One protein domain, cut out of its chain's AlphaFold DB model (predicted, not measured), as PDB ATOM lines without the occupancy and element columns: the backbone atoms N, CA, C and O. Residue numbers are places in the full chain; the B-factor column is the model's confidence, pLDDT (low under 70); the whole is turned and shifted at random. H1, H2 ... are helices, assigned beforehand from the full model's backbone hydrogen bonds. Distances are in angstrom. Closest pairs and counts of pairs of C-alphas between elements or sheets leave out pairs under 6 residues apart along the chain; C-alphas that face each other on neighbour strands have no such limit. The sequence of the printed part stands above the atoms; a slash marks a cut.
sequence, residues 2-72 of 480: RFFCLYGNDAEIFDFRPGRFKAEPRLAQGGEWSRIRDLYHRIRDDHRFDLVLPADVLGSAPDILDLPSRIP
ATOM      1  N   ARG A   2     176.820 149.573 125.158       74.88
ATOM      2  CA  ARG A   2     177.374 148.232 125.426       74.88
ATOM      3  C   ARG A   2     176.729 147.223 124.485       74.88
ATOM      4  O   ARG A   2     175.511 147.200 124.366       74.88
ATOM      5  N   PHE A   3     177.550 146.370 123.884       84.06
ATOM      6  CA  PHE A   3     177.110 145.348 122.939       84.06
ATOM      7  C   PHE A   3     177.209 143.971 123.582       84.06
ATOM      8  O   PHE A   3     178.203 143.654 124.237       84.06
ATOM      9  N   PHE A   4     176.188 143.145 123.376       86.12
ATOM     10  CA  PHE A   4     176.129 141.784 123.898       86.12
ATOM     11  C   PHE A   4     175.913 140.801 122.749       86.12
ATOM     12  O   PHE A   4     175.042 140.997 121.904       86.12
ATOM     13  N   CYS A   5     176.698 139.723 122.722       88.38
ATOM     14  CA  CYS A   5     176.480 138.637 121.773       88.38
ATOM     15  C   CYS A   5     175.213 137.868 122.169       88.38
ATOM     16  O   CYS A   5     175.188 137.219 123.215       88.38
ATOM     17  N   LEU A   6     174.174 137.938 121.334       88.19
ATOM     18  CA  LEU A   6     172.901 137.262 121.594       88.19
ATOM     19  C   LEU A   6     173.030 135.732 121.504       88.19
ATOM     20  O   LEU A   6     172.441 135.007 122.303       88.19
ATOM     21  N   TYR A   7     173.805 135.232 120.537       87.06
ATOM     22  CA  TYR A   7     174.062 133.804 120.364       87.06
ATOM     23  C   TYR A   7     175.356 133.567 119.574       87.06
ATOM     24  O   TYR A   7     175.590 134.203 118.551       87.06
ATOM     25  N   GLY A   8     176.177 132.617 120.030       85.00
ATOM     26  CA  GLY A   8     177.487 132.311 119.443       85.00
ATOM     27  C   GLY A   8     177.799 130.816 119.436       85.00
ATOM     28  O   GLY A   8     178.806 130.385 119.998       85.00
ATOM     29  N   ASN A   9     176.914 129.997 118.864       83.94
ATOM     30  CA  ASN A   9     177.110 128.549 118.783       83.94
ATOM     31  C   ASN A   9     176.525 127.970 117.480       83.94
ATOM     32  O   ASN A   9     176.011 128.705 116.641       83.94
ATOM     33  N   ASP A  10     176.666 126.662 117.278       84.19
ATOM     34  CA  ASP A  10     176.308 125.990 116.027       84.19
ATOM     35  C   ASP A  10     174.773 126.042 115.830       84.19
ATOM     36  O   ASP A  10     174.016 125.735 116.752       84.19
ATOM     37  N   ALA A  11     174.291 126.480 114.660       88.69
ATOM     38  CA  ALA A  11     172.853 126.673 114.404       88.69
ATOM     39  C   ALA A  11     172.086 125.347 114.257       88.69
ATOM     40  O   ALA A  11     170.894 125.267 114.533       88.69
ATOM     41  N   GLU A  12     172.795 124.291 113.867       86.50
ATOM     42  CA  GLU A  12     172.262 122.946 113.633       86.50
ATOM     43  C   GLU A  12     171.697 122.287 114.896       86.50
ATOM     44  O   GLU A  12     171.097 121.227 114.796       86.50
ATOM     45  N   ILE A  13     171.903 122.853 116.090       85.69
ATOM     46  CA  ILE A  13     171.394 122.257 117.331       85.69
ATOM     47  C   ILE A  13     169.892 122.472 117.521       85.69
ATOM     48  O   ILE A  13     169.294 121.772 118.326       85.69
ATOM     49  N   PHE A  14     169.289 123.449 116.843       90.00
ATOM     50  CA  PHE A  14     167.879 123.778 117.033       90.00
ATOM     51  C   PHE A  14     166.989 122.805 116.256       90.00
ATOM     52  O   PHE A  14     167.146 122.638 115.046       90.00
ATOM     53  N   ASP A  15     166.063 122.159 116.965       90.50
ATOM     54  CA  ASP A  15     165.133 121.136 116.458       90.50
ATOM     55  C   ASP A  15     165.798 119.896 115.850       90.50
ATOM     56  O   ASP A  15     165.143 119.037 115.260       90.50
ATOM     57  N   PHE A  16     167.105 119.750 116.053       88.12
ATOM     58  CA  PHE A  16     167.868 118.611 115.589       88.12
ATOM     59  C   PHE A  16     168.740 118.058 116.710       88.12
ATOM     60  O   PHE A  16     169.317 118.776 117.532       88.12
ATOM     61  N   ARG A  17     168.809 116.730 116.758       86.56
ATOM     62  CA  ARG A  17     169.651 115.977 117.680       86.56
ATOM     63  C   ARG A  17     170.422 114.949 116.866       86.56
ATOM     64  O   ARG A  17     169.800 114.174 116.139       86.56
ATOM     65  N   PRO A  18     171.759 114.932 116.948       76.50
ATOM     66  CA  PRO A  18     172.556 114.059 116.102       76.50
ATOM     67  C   PRO A  18     172.490 112.583 116.529       76.50
ATOM     68  O   PRO A  18     173.071 111.748 115.837       76.50
ATOM     69  N   GLY A  19     171.839 112.243 117.653       77.56
ATOM     70  CA  GLY A  19     171.732 110.874 118.161       77.56
ATOM     71  C   GLY A  19     173.065 110.316 118.655       77.56
ATOM     72  O   GLY A  19     173.246 109.102 118.723       77.56
ATOM     73  N   ARG A  20     174.043 111.186 118.943       69.19
ATOM     74  CA  ARG A  20     175.427 110.785 119.255       69.19
ATOM     75  C   ARG A  20     175.635 110.532 120.738       69.19
ATOM     76  O   ARG A  20     176.537 109.778 121.101       69.19
ATOM     77  N   PHE A  21     174.825 111.151 121.592       69.69
ATOM     78  CA  PHE A  21     174.957 111.034 123.040       69.69
ATOM     79  C   PHE A  21     173.692 110.452 123.664       69.69
ATOM     80  O   PHE A  21     172.577 110.825 123.318       69.69
ATOM     81  N   LYS A  22     173.870 109.581 124.663       74.44
ATOM     82  CA  LYS A  22     172.751 109.005 125.431       74.44
ATOM     83  C   LYS A  22     171.965 110.047 126.241       74.44
ATOM     84  O   LYS A  22     170.861 109.757 126.681       74.44
ATOM     85  N   ALA A  23     172.543 111.229 126.455       77.81
ATOM     86  CA  ALA A  23     171.999 112.301 127.288       77.81
ATOM     87  C   ALA A  23     171.480 113.501 126.470       77.81
ATOM     88  O   ALA A  23     171.474 114.626 126.965       77.81
ATOM     89  N   GLU A  24     171.091 113.299 125.207       80.62
ATOM     90  CA  GLU A  24     170.516 114.382 124.403       80.62
ATOM     91  C   GLU A  24     169.159 114.828 124.981       80.62
ATOM     92  O   GLU A  24     168.296 113.987 125.257       80.62
ATOM     93  N   PRO A  25     168.943 116.140 125.194       82.81
ATOM     94  CA  PRO A  25     167.689 116.634 125.744       82.81
ATOM     95  C   PRO A  25     166.556 116.428 124.739       82.81
ATOM     96  O   PRO A  25     166.740 116.628 123.533       82.81
ATOM     97  N   ARG A  26     165.370 116.079 125.253       83.62
ATOM     98  CA  ARG A  26     164.142 116.003 124.451       83.62
ATOM     99  C   ARG A  26     163.868 117.360 123.803       83.62
ATOM    100  O   ARG A  26     164.093 118.398 124.426       83.62
ATOM    101  N   LEU A  27     163.374 117.332 122.569       85.06
ATOM    102  CA  LEU A  27     162.954 118.544 121.872       85.06
ATOM    103  C   LEU A  27     161.818 119.222 122.645       85.06
ATOM    104  O   LEU A  27     160.923 118.556 123.171       85.06
ATOM    105  N   ALA A  28     161.882 120.548 122.732       79.31
ATOM    106  CA  ALA A  28     160.853 121.338 123.389       79.31
ATOM    107  C   ALA A  28     159.536 121.279 122.595       79.31
ATOM    108  O   ALA A  28     159.537 121.295 121.363       79.31
ATOM    109  N   GLN A  29     158.400 121.261 123.299       78.44
ATOM    110  CA  GLN A  29     157.098 121.444 122.654       78.44
ATOM    111  C   GLN A  29     157.051 122.818 121.965       78.44
ATOM    112  O   GLN A  29     157.447 123.820 122.556       78.44
ATOM    113  N   GLY A  30     156.582 122.856 120.715       80.50
ATOM    114  CA  GLY A  30     156.496 124.081 119.906       80.50
ATOM    115  C   GLY A  30     157.727 124.391 119.040       80.50
ATOM    116  O   GLY A  30     157.645 125.279 118.192       80.50
ATOM    117  N   GLY A  31     158.821 123.638 119.189       90.31
ATOM    118  CA  GLY A  31     160.039 123.790 118.390       90.31
ATOM    119  C   GLY A  31     160.983 124.875 118.916       90.31
ATOM    120  O   GLY A  31     160.584 125.981 119.291       90.31
ATOM    121  N   GLU A  32     162.268 124.557 118.955       92.38
ATOM    122  CA  GLU A  32     163.338 125.443 119.397       92.38
ATOM    123  C   GLU A  32     163.510 126.630 118.443       92.38
ATOM    124  O   GLU A  32     163.739 127.746 118.912       92.38
ATOM    125  N   TRP A  33     163.300 126.445 117.133       92.81
ATOM    126  CA  TRP A  33     163.309 127.553 116.172       92.81
ATOM    127  C   TRP A  33     162.187 128.559 116.417       92.81
ATOM    128  O   TRP A  33     162.431 129.767 116.374       92.81
ATOM    129  N   SER A  34     160.978 128.088 116.734       92.75
ATOM    130  CA  SER A  34     159.863 128.968 117.108       92.75
ATOM    131  C   SER A  34     160.221 129.790 118.340       92.75
ATOM    132  O   SER A  34     160.026 131.001 118.358       92.75
ATOM    133  N   ARG A  35     160.839 129.156 119.344       91.69
ATOM    134  CA  ARG A  35     161.293 129.841 120.558       91.69
ATOM    135  C   ARG A  35     162.355 130.906 120.272       91.69
ATOM    136  O   ARG A  35     162.301 131.977 120.871       91.69
ATOM    137  N   ILE A  36     163.309 130.633 119.377       92.06
ATOM    138  CA  ILE A  36     164.311 131.622 118.952       92.06
ATOM    139  C   ILE A  36     163.643 132.785 118.217       92.06
ATOM    140  O   ILE A  36     163.915 133.937 118.541       92.06
ATOM    141  N   ARG A  37     162.720 132.519 117.290       92.94
ATOM    142  CA  ARG A  37     161.957 133.573 116.606       92.94
ATOM    143  C   ARG A  37     161.207 134.458 117.605       92.94
ATOM    144  O   ARG A  37     161.297 135.681 117.534       92.94
ATOM    145  N   ASP A  38     160.502 133.850 118.553       94.12
ATOM    146  CA  ASP A  38     159.714 134.580 119.545       94.12
ATOM    147  C   ASP A  38     160.611 135.409 120.486       94.12
ATOM    148  O   ASP A  38     160.242 136.518 120.870       94.12
ATOM    149  N   LEU A  39     161.817 134.921 120.813       92.94
ATOM    150  CA  LEU A  39     162.841 135.698 121.521       92.94
ATOM    151  C   LEU A  39     163.254 136.941 120.720       92.94
ATOM    152  O   LEU A  39     163.276 138.033 121.279       92.94
ATOM    153  N   TYR A  40     163.550 136.790 119.427       93.62
ATOM    154  CA  TYR A  40     163.933 137.916 118.569       93.62
ATOM    155  C   TYR A  40     162.809 138.954 118.452       93.62
ATOM    156  O   TYR A  40     163.088 140.147 118.528       93.62
ATOM    157  N   HIS A  41     161.545 138.525 118.336       95.06
ATOM    158  CA  HIS A  41     160.403 139.446 118.357       95.06
ATOM    159  C   HIS A  41     160.313 140.216 119.676       95.06
ATOM    160  O   HIS A  41     160.211 141.436 119.655       95.06
ATOM    161  N   ARG A  42     160.436 139.530 120.820       95.25
ATOM    162  CA  ARG A  42     160.400 140.188 122.134       95.25
ATOM    163  C   ARG A  42     161.532 141.190 122.333       95.25
ATOM    164  O   ARG A  42     161.288 142.227 122.929       95.25
ATOM    165  N   ILE A  43     162.744 140.883 121.865       94.06
ATOM    166  CA  ILE A  43     163.882 141.810 121.962       94.06
ATOM    167  C   ILE A  43     163.652 143.023 121.061       94.06
ATOM    168  O   ILE A  43     163.851 144.142 121.507       94.06
ATOM    169  N   ARG A  44     163.199 142.812 119.820       93.38
ATOM    170  CA  ARG A  44     162.898 143.899 118.875       93.38
ATOM    171  C   ARG A  44     161.811 144.843 119.398       93.38
ATOM    172  O   ARG A  44     161.876 146.038 119.147       93.38
ATOM    173  N   ASP A  45     160.801 144.303 120.075       95.50
ATOM    174  CA  ASP A  45     159.657 145.078 120.561       95.50
ATOM    175  C   ASP A  45     159.935 145.737 121.940       95.50
ATOM    176  O   ASP A  45     159.110 146.502 122.444       95.50
ATOM    177  N   ASP A  46     161.092 145.470 122.561       95.00
ATOM    178  CA  ASP A  46     161.526 146.055 123.834       95.00
ATOM    179  C   ASP A  46     162.471 147.241 123.596       95.00
ATOM    180  O   ASP A  46     163.634 147.071 123.250       95.00
ATOM    181  N   HIS A  47     161.981 148.454 123.862       94.19
ATOM    182  CA  HIS A  47     162.698 149.725 123.687       94.19
ATOM    183  C   HIS A  47     164.035 149.852 124.445       94.19
ATOM    184  O   HIS A  47     164.748 150.834 124.258       94.19
ATOM    185  N   ARG A  48     164.368 148.914 125.343       92.88
ATOM    186  CA  ARG A  48     165.661 148.882 126.043       92.88
ATOM    187  C   ARG A  48     166.782 148.268 125.204       92.88
ATOM    188  O   ARG A  48     167.937 148.341 125.626       92.88
ATOM    189  N   PHE A  49     166.458 147.619 124.086       91.69
ATOM    190  CA  PHE A  49     167.409 146.871 123.274       91.69
ATOM    191  C   PHE A  49     167.271 147.204 121.791       91.69
ATOM    192  O   PHE A  49     166.167 147.266 121.263       91.69
ATOM    193  N   ASP A  50     168.411 147.273 121.109       89.62
ATOM    194  CA  ASP A  50     168.483 147.343 119.653       89.62
ATOM    195  C   ASP A  50     169.173 146.091 119.102       89.62
ATOM    196  O   ASP A  50     170.227 145.663 119.585       89.62
ATOM    197  N   LEU A  51     168.575 145.487 118.072       91.31
ATOM    198  CA  LEU A  51     169.201 144.402 117.320       91.31
ATOM    199  C   LEU A  51     170.089 144.997 116.230       91.31
ATOM    200  O   LEU A  51     169.597 145.570 115.263       91.31
ATOM    201  N   VAL A  52     171.397 144.808 116.373       89.44
ATOM    202  CA  VAL A  52     172.416 145.312 115.446       89.44
ATOM    203  C   VAL A  52     173.232 144.164 114.864       89.44
ATOM    204  O   VAL A  52     173.438 143.138 115.522       89.44
ATOM    205  N   LEU A  53     173.718 144.315 113.630       89.75
ATOM    206  CA  LEU A  53     174.633 143.330 113.063       89.75
ATOM    207  C   LEU A  53     176.027 143.498 113.682       89.75
ATOM    208  O   LEU A  53     176.438 144.619 113.977       89.75
ATOM    209  N   PRO A  54     176.829 142.422 113.800       87.19
ATOM    210  CA  PRO A  54     178.223 142.547 114.224       87.19
ATOM    211  C   PRO A  54     179.037 143.531 113.369       87.19
ATOM    212  O   PRO A  54     179.920 144.204 113.890       87.19
ATOM    213  N   ALA A  55     178.734 143.642 112.069       86.38
ATOM    214  CA  ALA A  55     179.363 144.618 111.179       86.38
ATOM    215  C   ALA A  55     179.010 146.066 111.561       86.38
ATOM    216  O   ALA A  55     179.883 146.929 111.531       86.38
ATOM    217  N   ASP A  56     177.770 146.306 111.992       84.25
ATOM    218  CA  ASP A  56     177.321 147.616 112.458       84.25
ATOM    219  C   ASP A  56     177.997 147.956 113.786       84.25
ATOM    220  O   ASP A  56     178.464 149.071 113.952       84.25
ATOM    221  N   VAL A  57     178.177 147.004 114.705       81.25
ATOM    222  CA  VAL A  57     178.950 147.251 115.942       81.25
ATOM    223  C   VAL A  57     180.377 147.727 115.635       81.25
ATOM    224  O   VAL A  57     180.906 148.593 116.328       81.25
ATOM    225  N   LEU A  58     180.996 147.185 114.582       76.62
ATOM    226  CA  LEU A  58     182.342 147.569 114.152       76.62
ATOM    227  C   LEU A  58     182.376 148.899 113.372       76.62
ATOM    228  O   LEU A  58     183.407 149.567 113.387       76.62
ATOM    229  N   GLY A  59     181.291 149.266 112.678       69.62
ATOM    230  CA  GLY A  59     181.220 150.443 111.799       69.62
ATOM    231  C   GLY A  59     180.490 151.672 112.366       69.62
ATOM    232  O   GLY A  59     180.791 152.789 111.959       69.62
ATOM    233  N   SER A  60     179.557 151.492 113.304       59.38
ATOM    234  CA  SER A  60     178.603 152.524 113.771       59.38
ATOM    235  C   SER A  60     179.140 153.414 114.880       59.38
ATOM    236  O   SER A  60     178.413 154.253 115.399       59.38
ATOM    237  N   ALA A  61     180.392 153.232 115.281       54.34
ATOM    238  CA  ALA A  61     180.894 153.885 116.469       54.34
ATOM    239  C   ALA A  61     182.229 154.588 116.227       54.34
ATOM    240  O   ALA A  61     183.274 154.065 116.618       54.34
ATOM    241  N   PRO A  62     182.197 155.801 115.644       51.56
ATOM    242  CA  PRO A  62     183.313 156.738 115.715       51.56
ATOM    243  C   PRO A  62     183.769 156.953 117.170       51.56
ATOM    244  O   PRO A  62     184.962 156.959 117.429       51.56
ATOM    245  N   ASP A  63     182.840 156.978 118.133       50.78
ATOM    246  CA  ASP A  63     183.134 157.219 119.557       50.78
ATOM    247  C   ASP A  63     183.558 155.958 120.348       50.78
ATOM    248  O   ASP A  63     184.067 156.061 121.463       50.78
ATOM    249  N   ILE A  64     183.417 154.744 119.788       51.34
ATOM    250  CA  ILE A  64     184.093 153.535 120.322       51.34
ATOM    251  C   ILE A  64     185.575 153.526 119.927       51.34
ATOM    252  O   ILE A  64     186.379 152.840 120.564       51.34
ATOM    253  N   LEU A  65     185.961 154.302 118.908       49.75
ATOM    254  CA  LEU A  65     187.363 154.474 118.529       49.75
ATOM    255  C   LEU A  65     188.160 155.254 119.586       49.75
ATOM    256  O   LEU A  65     189.367 155.031 119.669       49.75
ATOM    257  N   ASP A  66     187.487 156.068 120.409       51.16
ATOM    258  CA  ASP A  66     188.066 156.862 121.508       51.16
ATOM    259  C   ASP A  66     187.905 156.217 122.898       51.16
ATOM    260  O   ASP A  66     188.394 156.735 123.906       51.16
ATOM    261  N   LEU A  67     187.257 155.052 122.988       52.31
ATOM    262  CA  LEU A  67     187.239 154.270 124.221       52.31
ATOM    263  C   LEU A  67     188.601 153.574 124.437       52.31
ATOM    264  O   LEU A  67     189.253 153.159 123.475       52.31
ATOM    265  N   PRO A  68     188.988 153.281 125.696       51.72
ATOM    266  CA  PRO A  68     190.122 152.406 126.028       51.72
ATOM    267  C   PRO A  68     190.044 150.985 125.421       51.72
ATOM    268  O   PRO A  68     190.898 150.150 125.692       51.72
ATOM    269  N   SER A  69     189.017 150.669 124.625       54.12
ATOM    270  CA  SER A  69     188.716 149.375 124.005       54.12
ATOM    271  C   SER A  69     189.587 149.005 122.801       54.12
ATOM    272  O   SER A  69     189.418 147.916 122.257       54.12
ATOM    273  N   ARG A  70     190.549 149.844 122.396       57.94
ATOM    274  CA  ARG A  70     191.621 149.463 121.457       57.94
ATOM    275  C   ARG A  70     192.843 148.861 122.157       57.94
ATOM    276  O   ARG A  70     193.949 149.016 121.656       57.94
ATOM    277  N   ILE A  71     192.688 148.175 123.290       66.50
ATOM    278  CA  ILE A  71     193.776 147.336 123.810       66.50
ATOM    279  C   ILE A  71     193.937 146.185 122.813       66.50
ATOM    280  O   ILE A  71     193.023 145.362 122.712       66.50
ATOM    281  N   PRO A  72     195.042 146.112 122.046       71.94
ATOM    282  CA  PRO A  72     195.290 144.959 121.201       71.94
ATOM    283  C   PRO A  72     195.372 143.746 122.124       71.94
ATOM    284  O   PRO A  72     196.227 143.686 123.009       71.94
TER     285      PRO A  72
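Overview. This is residues 2 to 72 of the 480 residues of an uncharacterized protein of Syntrophorhabdus sp (UniProt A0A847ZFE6). With little regular structure, the printed part is an open, flat loop: residues 2 to 17 run out along its length, residues 18 to 24 stick out at the turn, and H1 leads back towards H2 and the free tail of residues 65 to 72. Of 71 printed residues, 19 are in two named helices, H1 then H2, with no named strand; the class is all helix. It is extended, with a radius of gyration of the C-alphas of 17.3 A and spans of 50 by 32 by 15 A.

Along the chain. Residues 2 to 31 hold no named element. H1, residues 32 to 44, begins at C-alpha 32 (163.338, 125.443, 119.397) and measures 18.5 A. H2, residues 54 to 59, ends at C-alpha 59 (181.220, 150.443, 111.799).

Arrangement. H1 and H2 are apart, joined by a short link of 9 residues. In both, every O i to N i+4 pair is within hydrogen-bond range.

Size, cuts and confidence. The C-alphas farthest apart, of Lys 22 and Asp 66, are 50.4 A apart. The printed part has no cut. Model pLDDT is under 70 at residues 20 to 21 and 59 to 71.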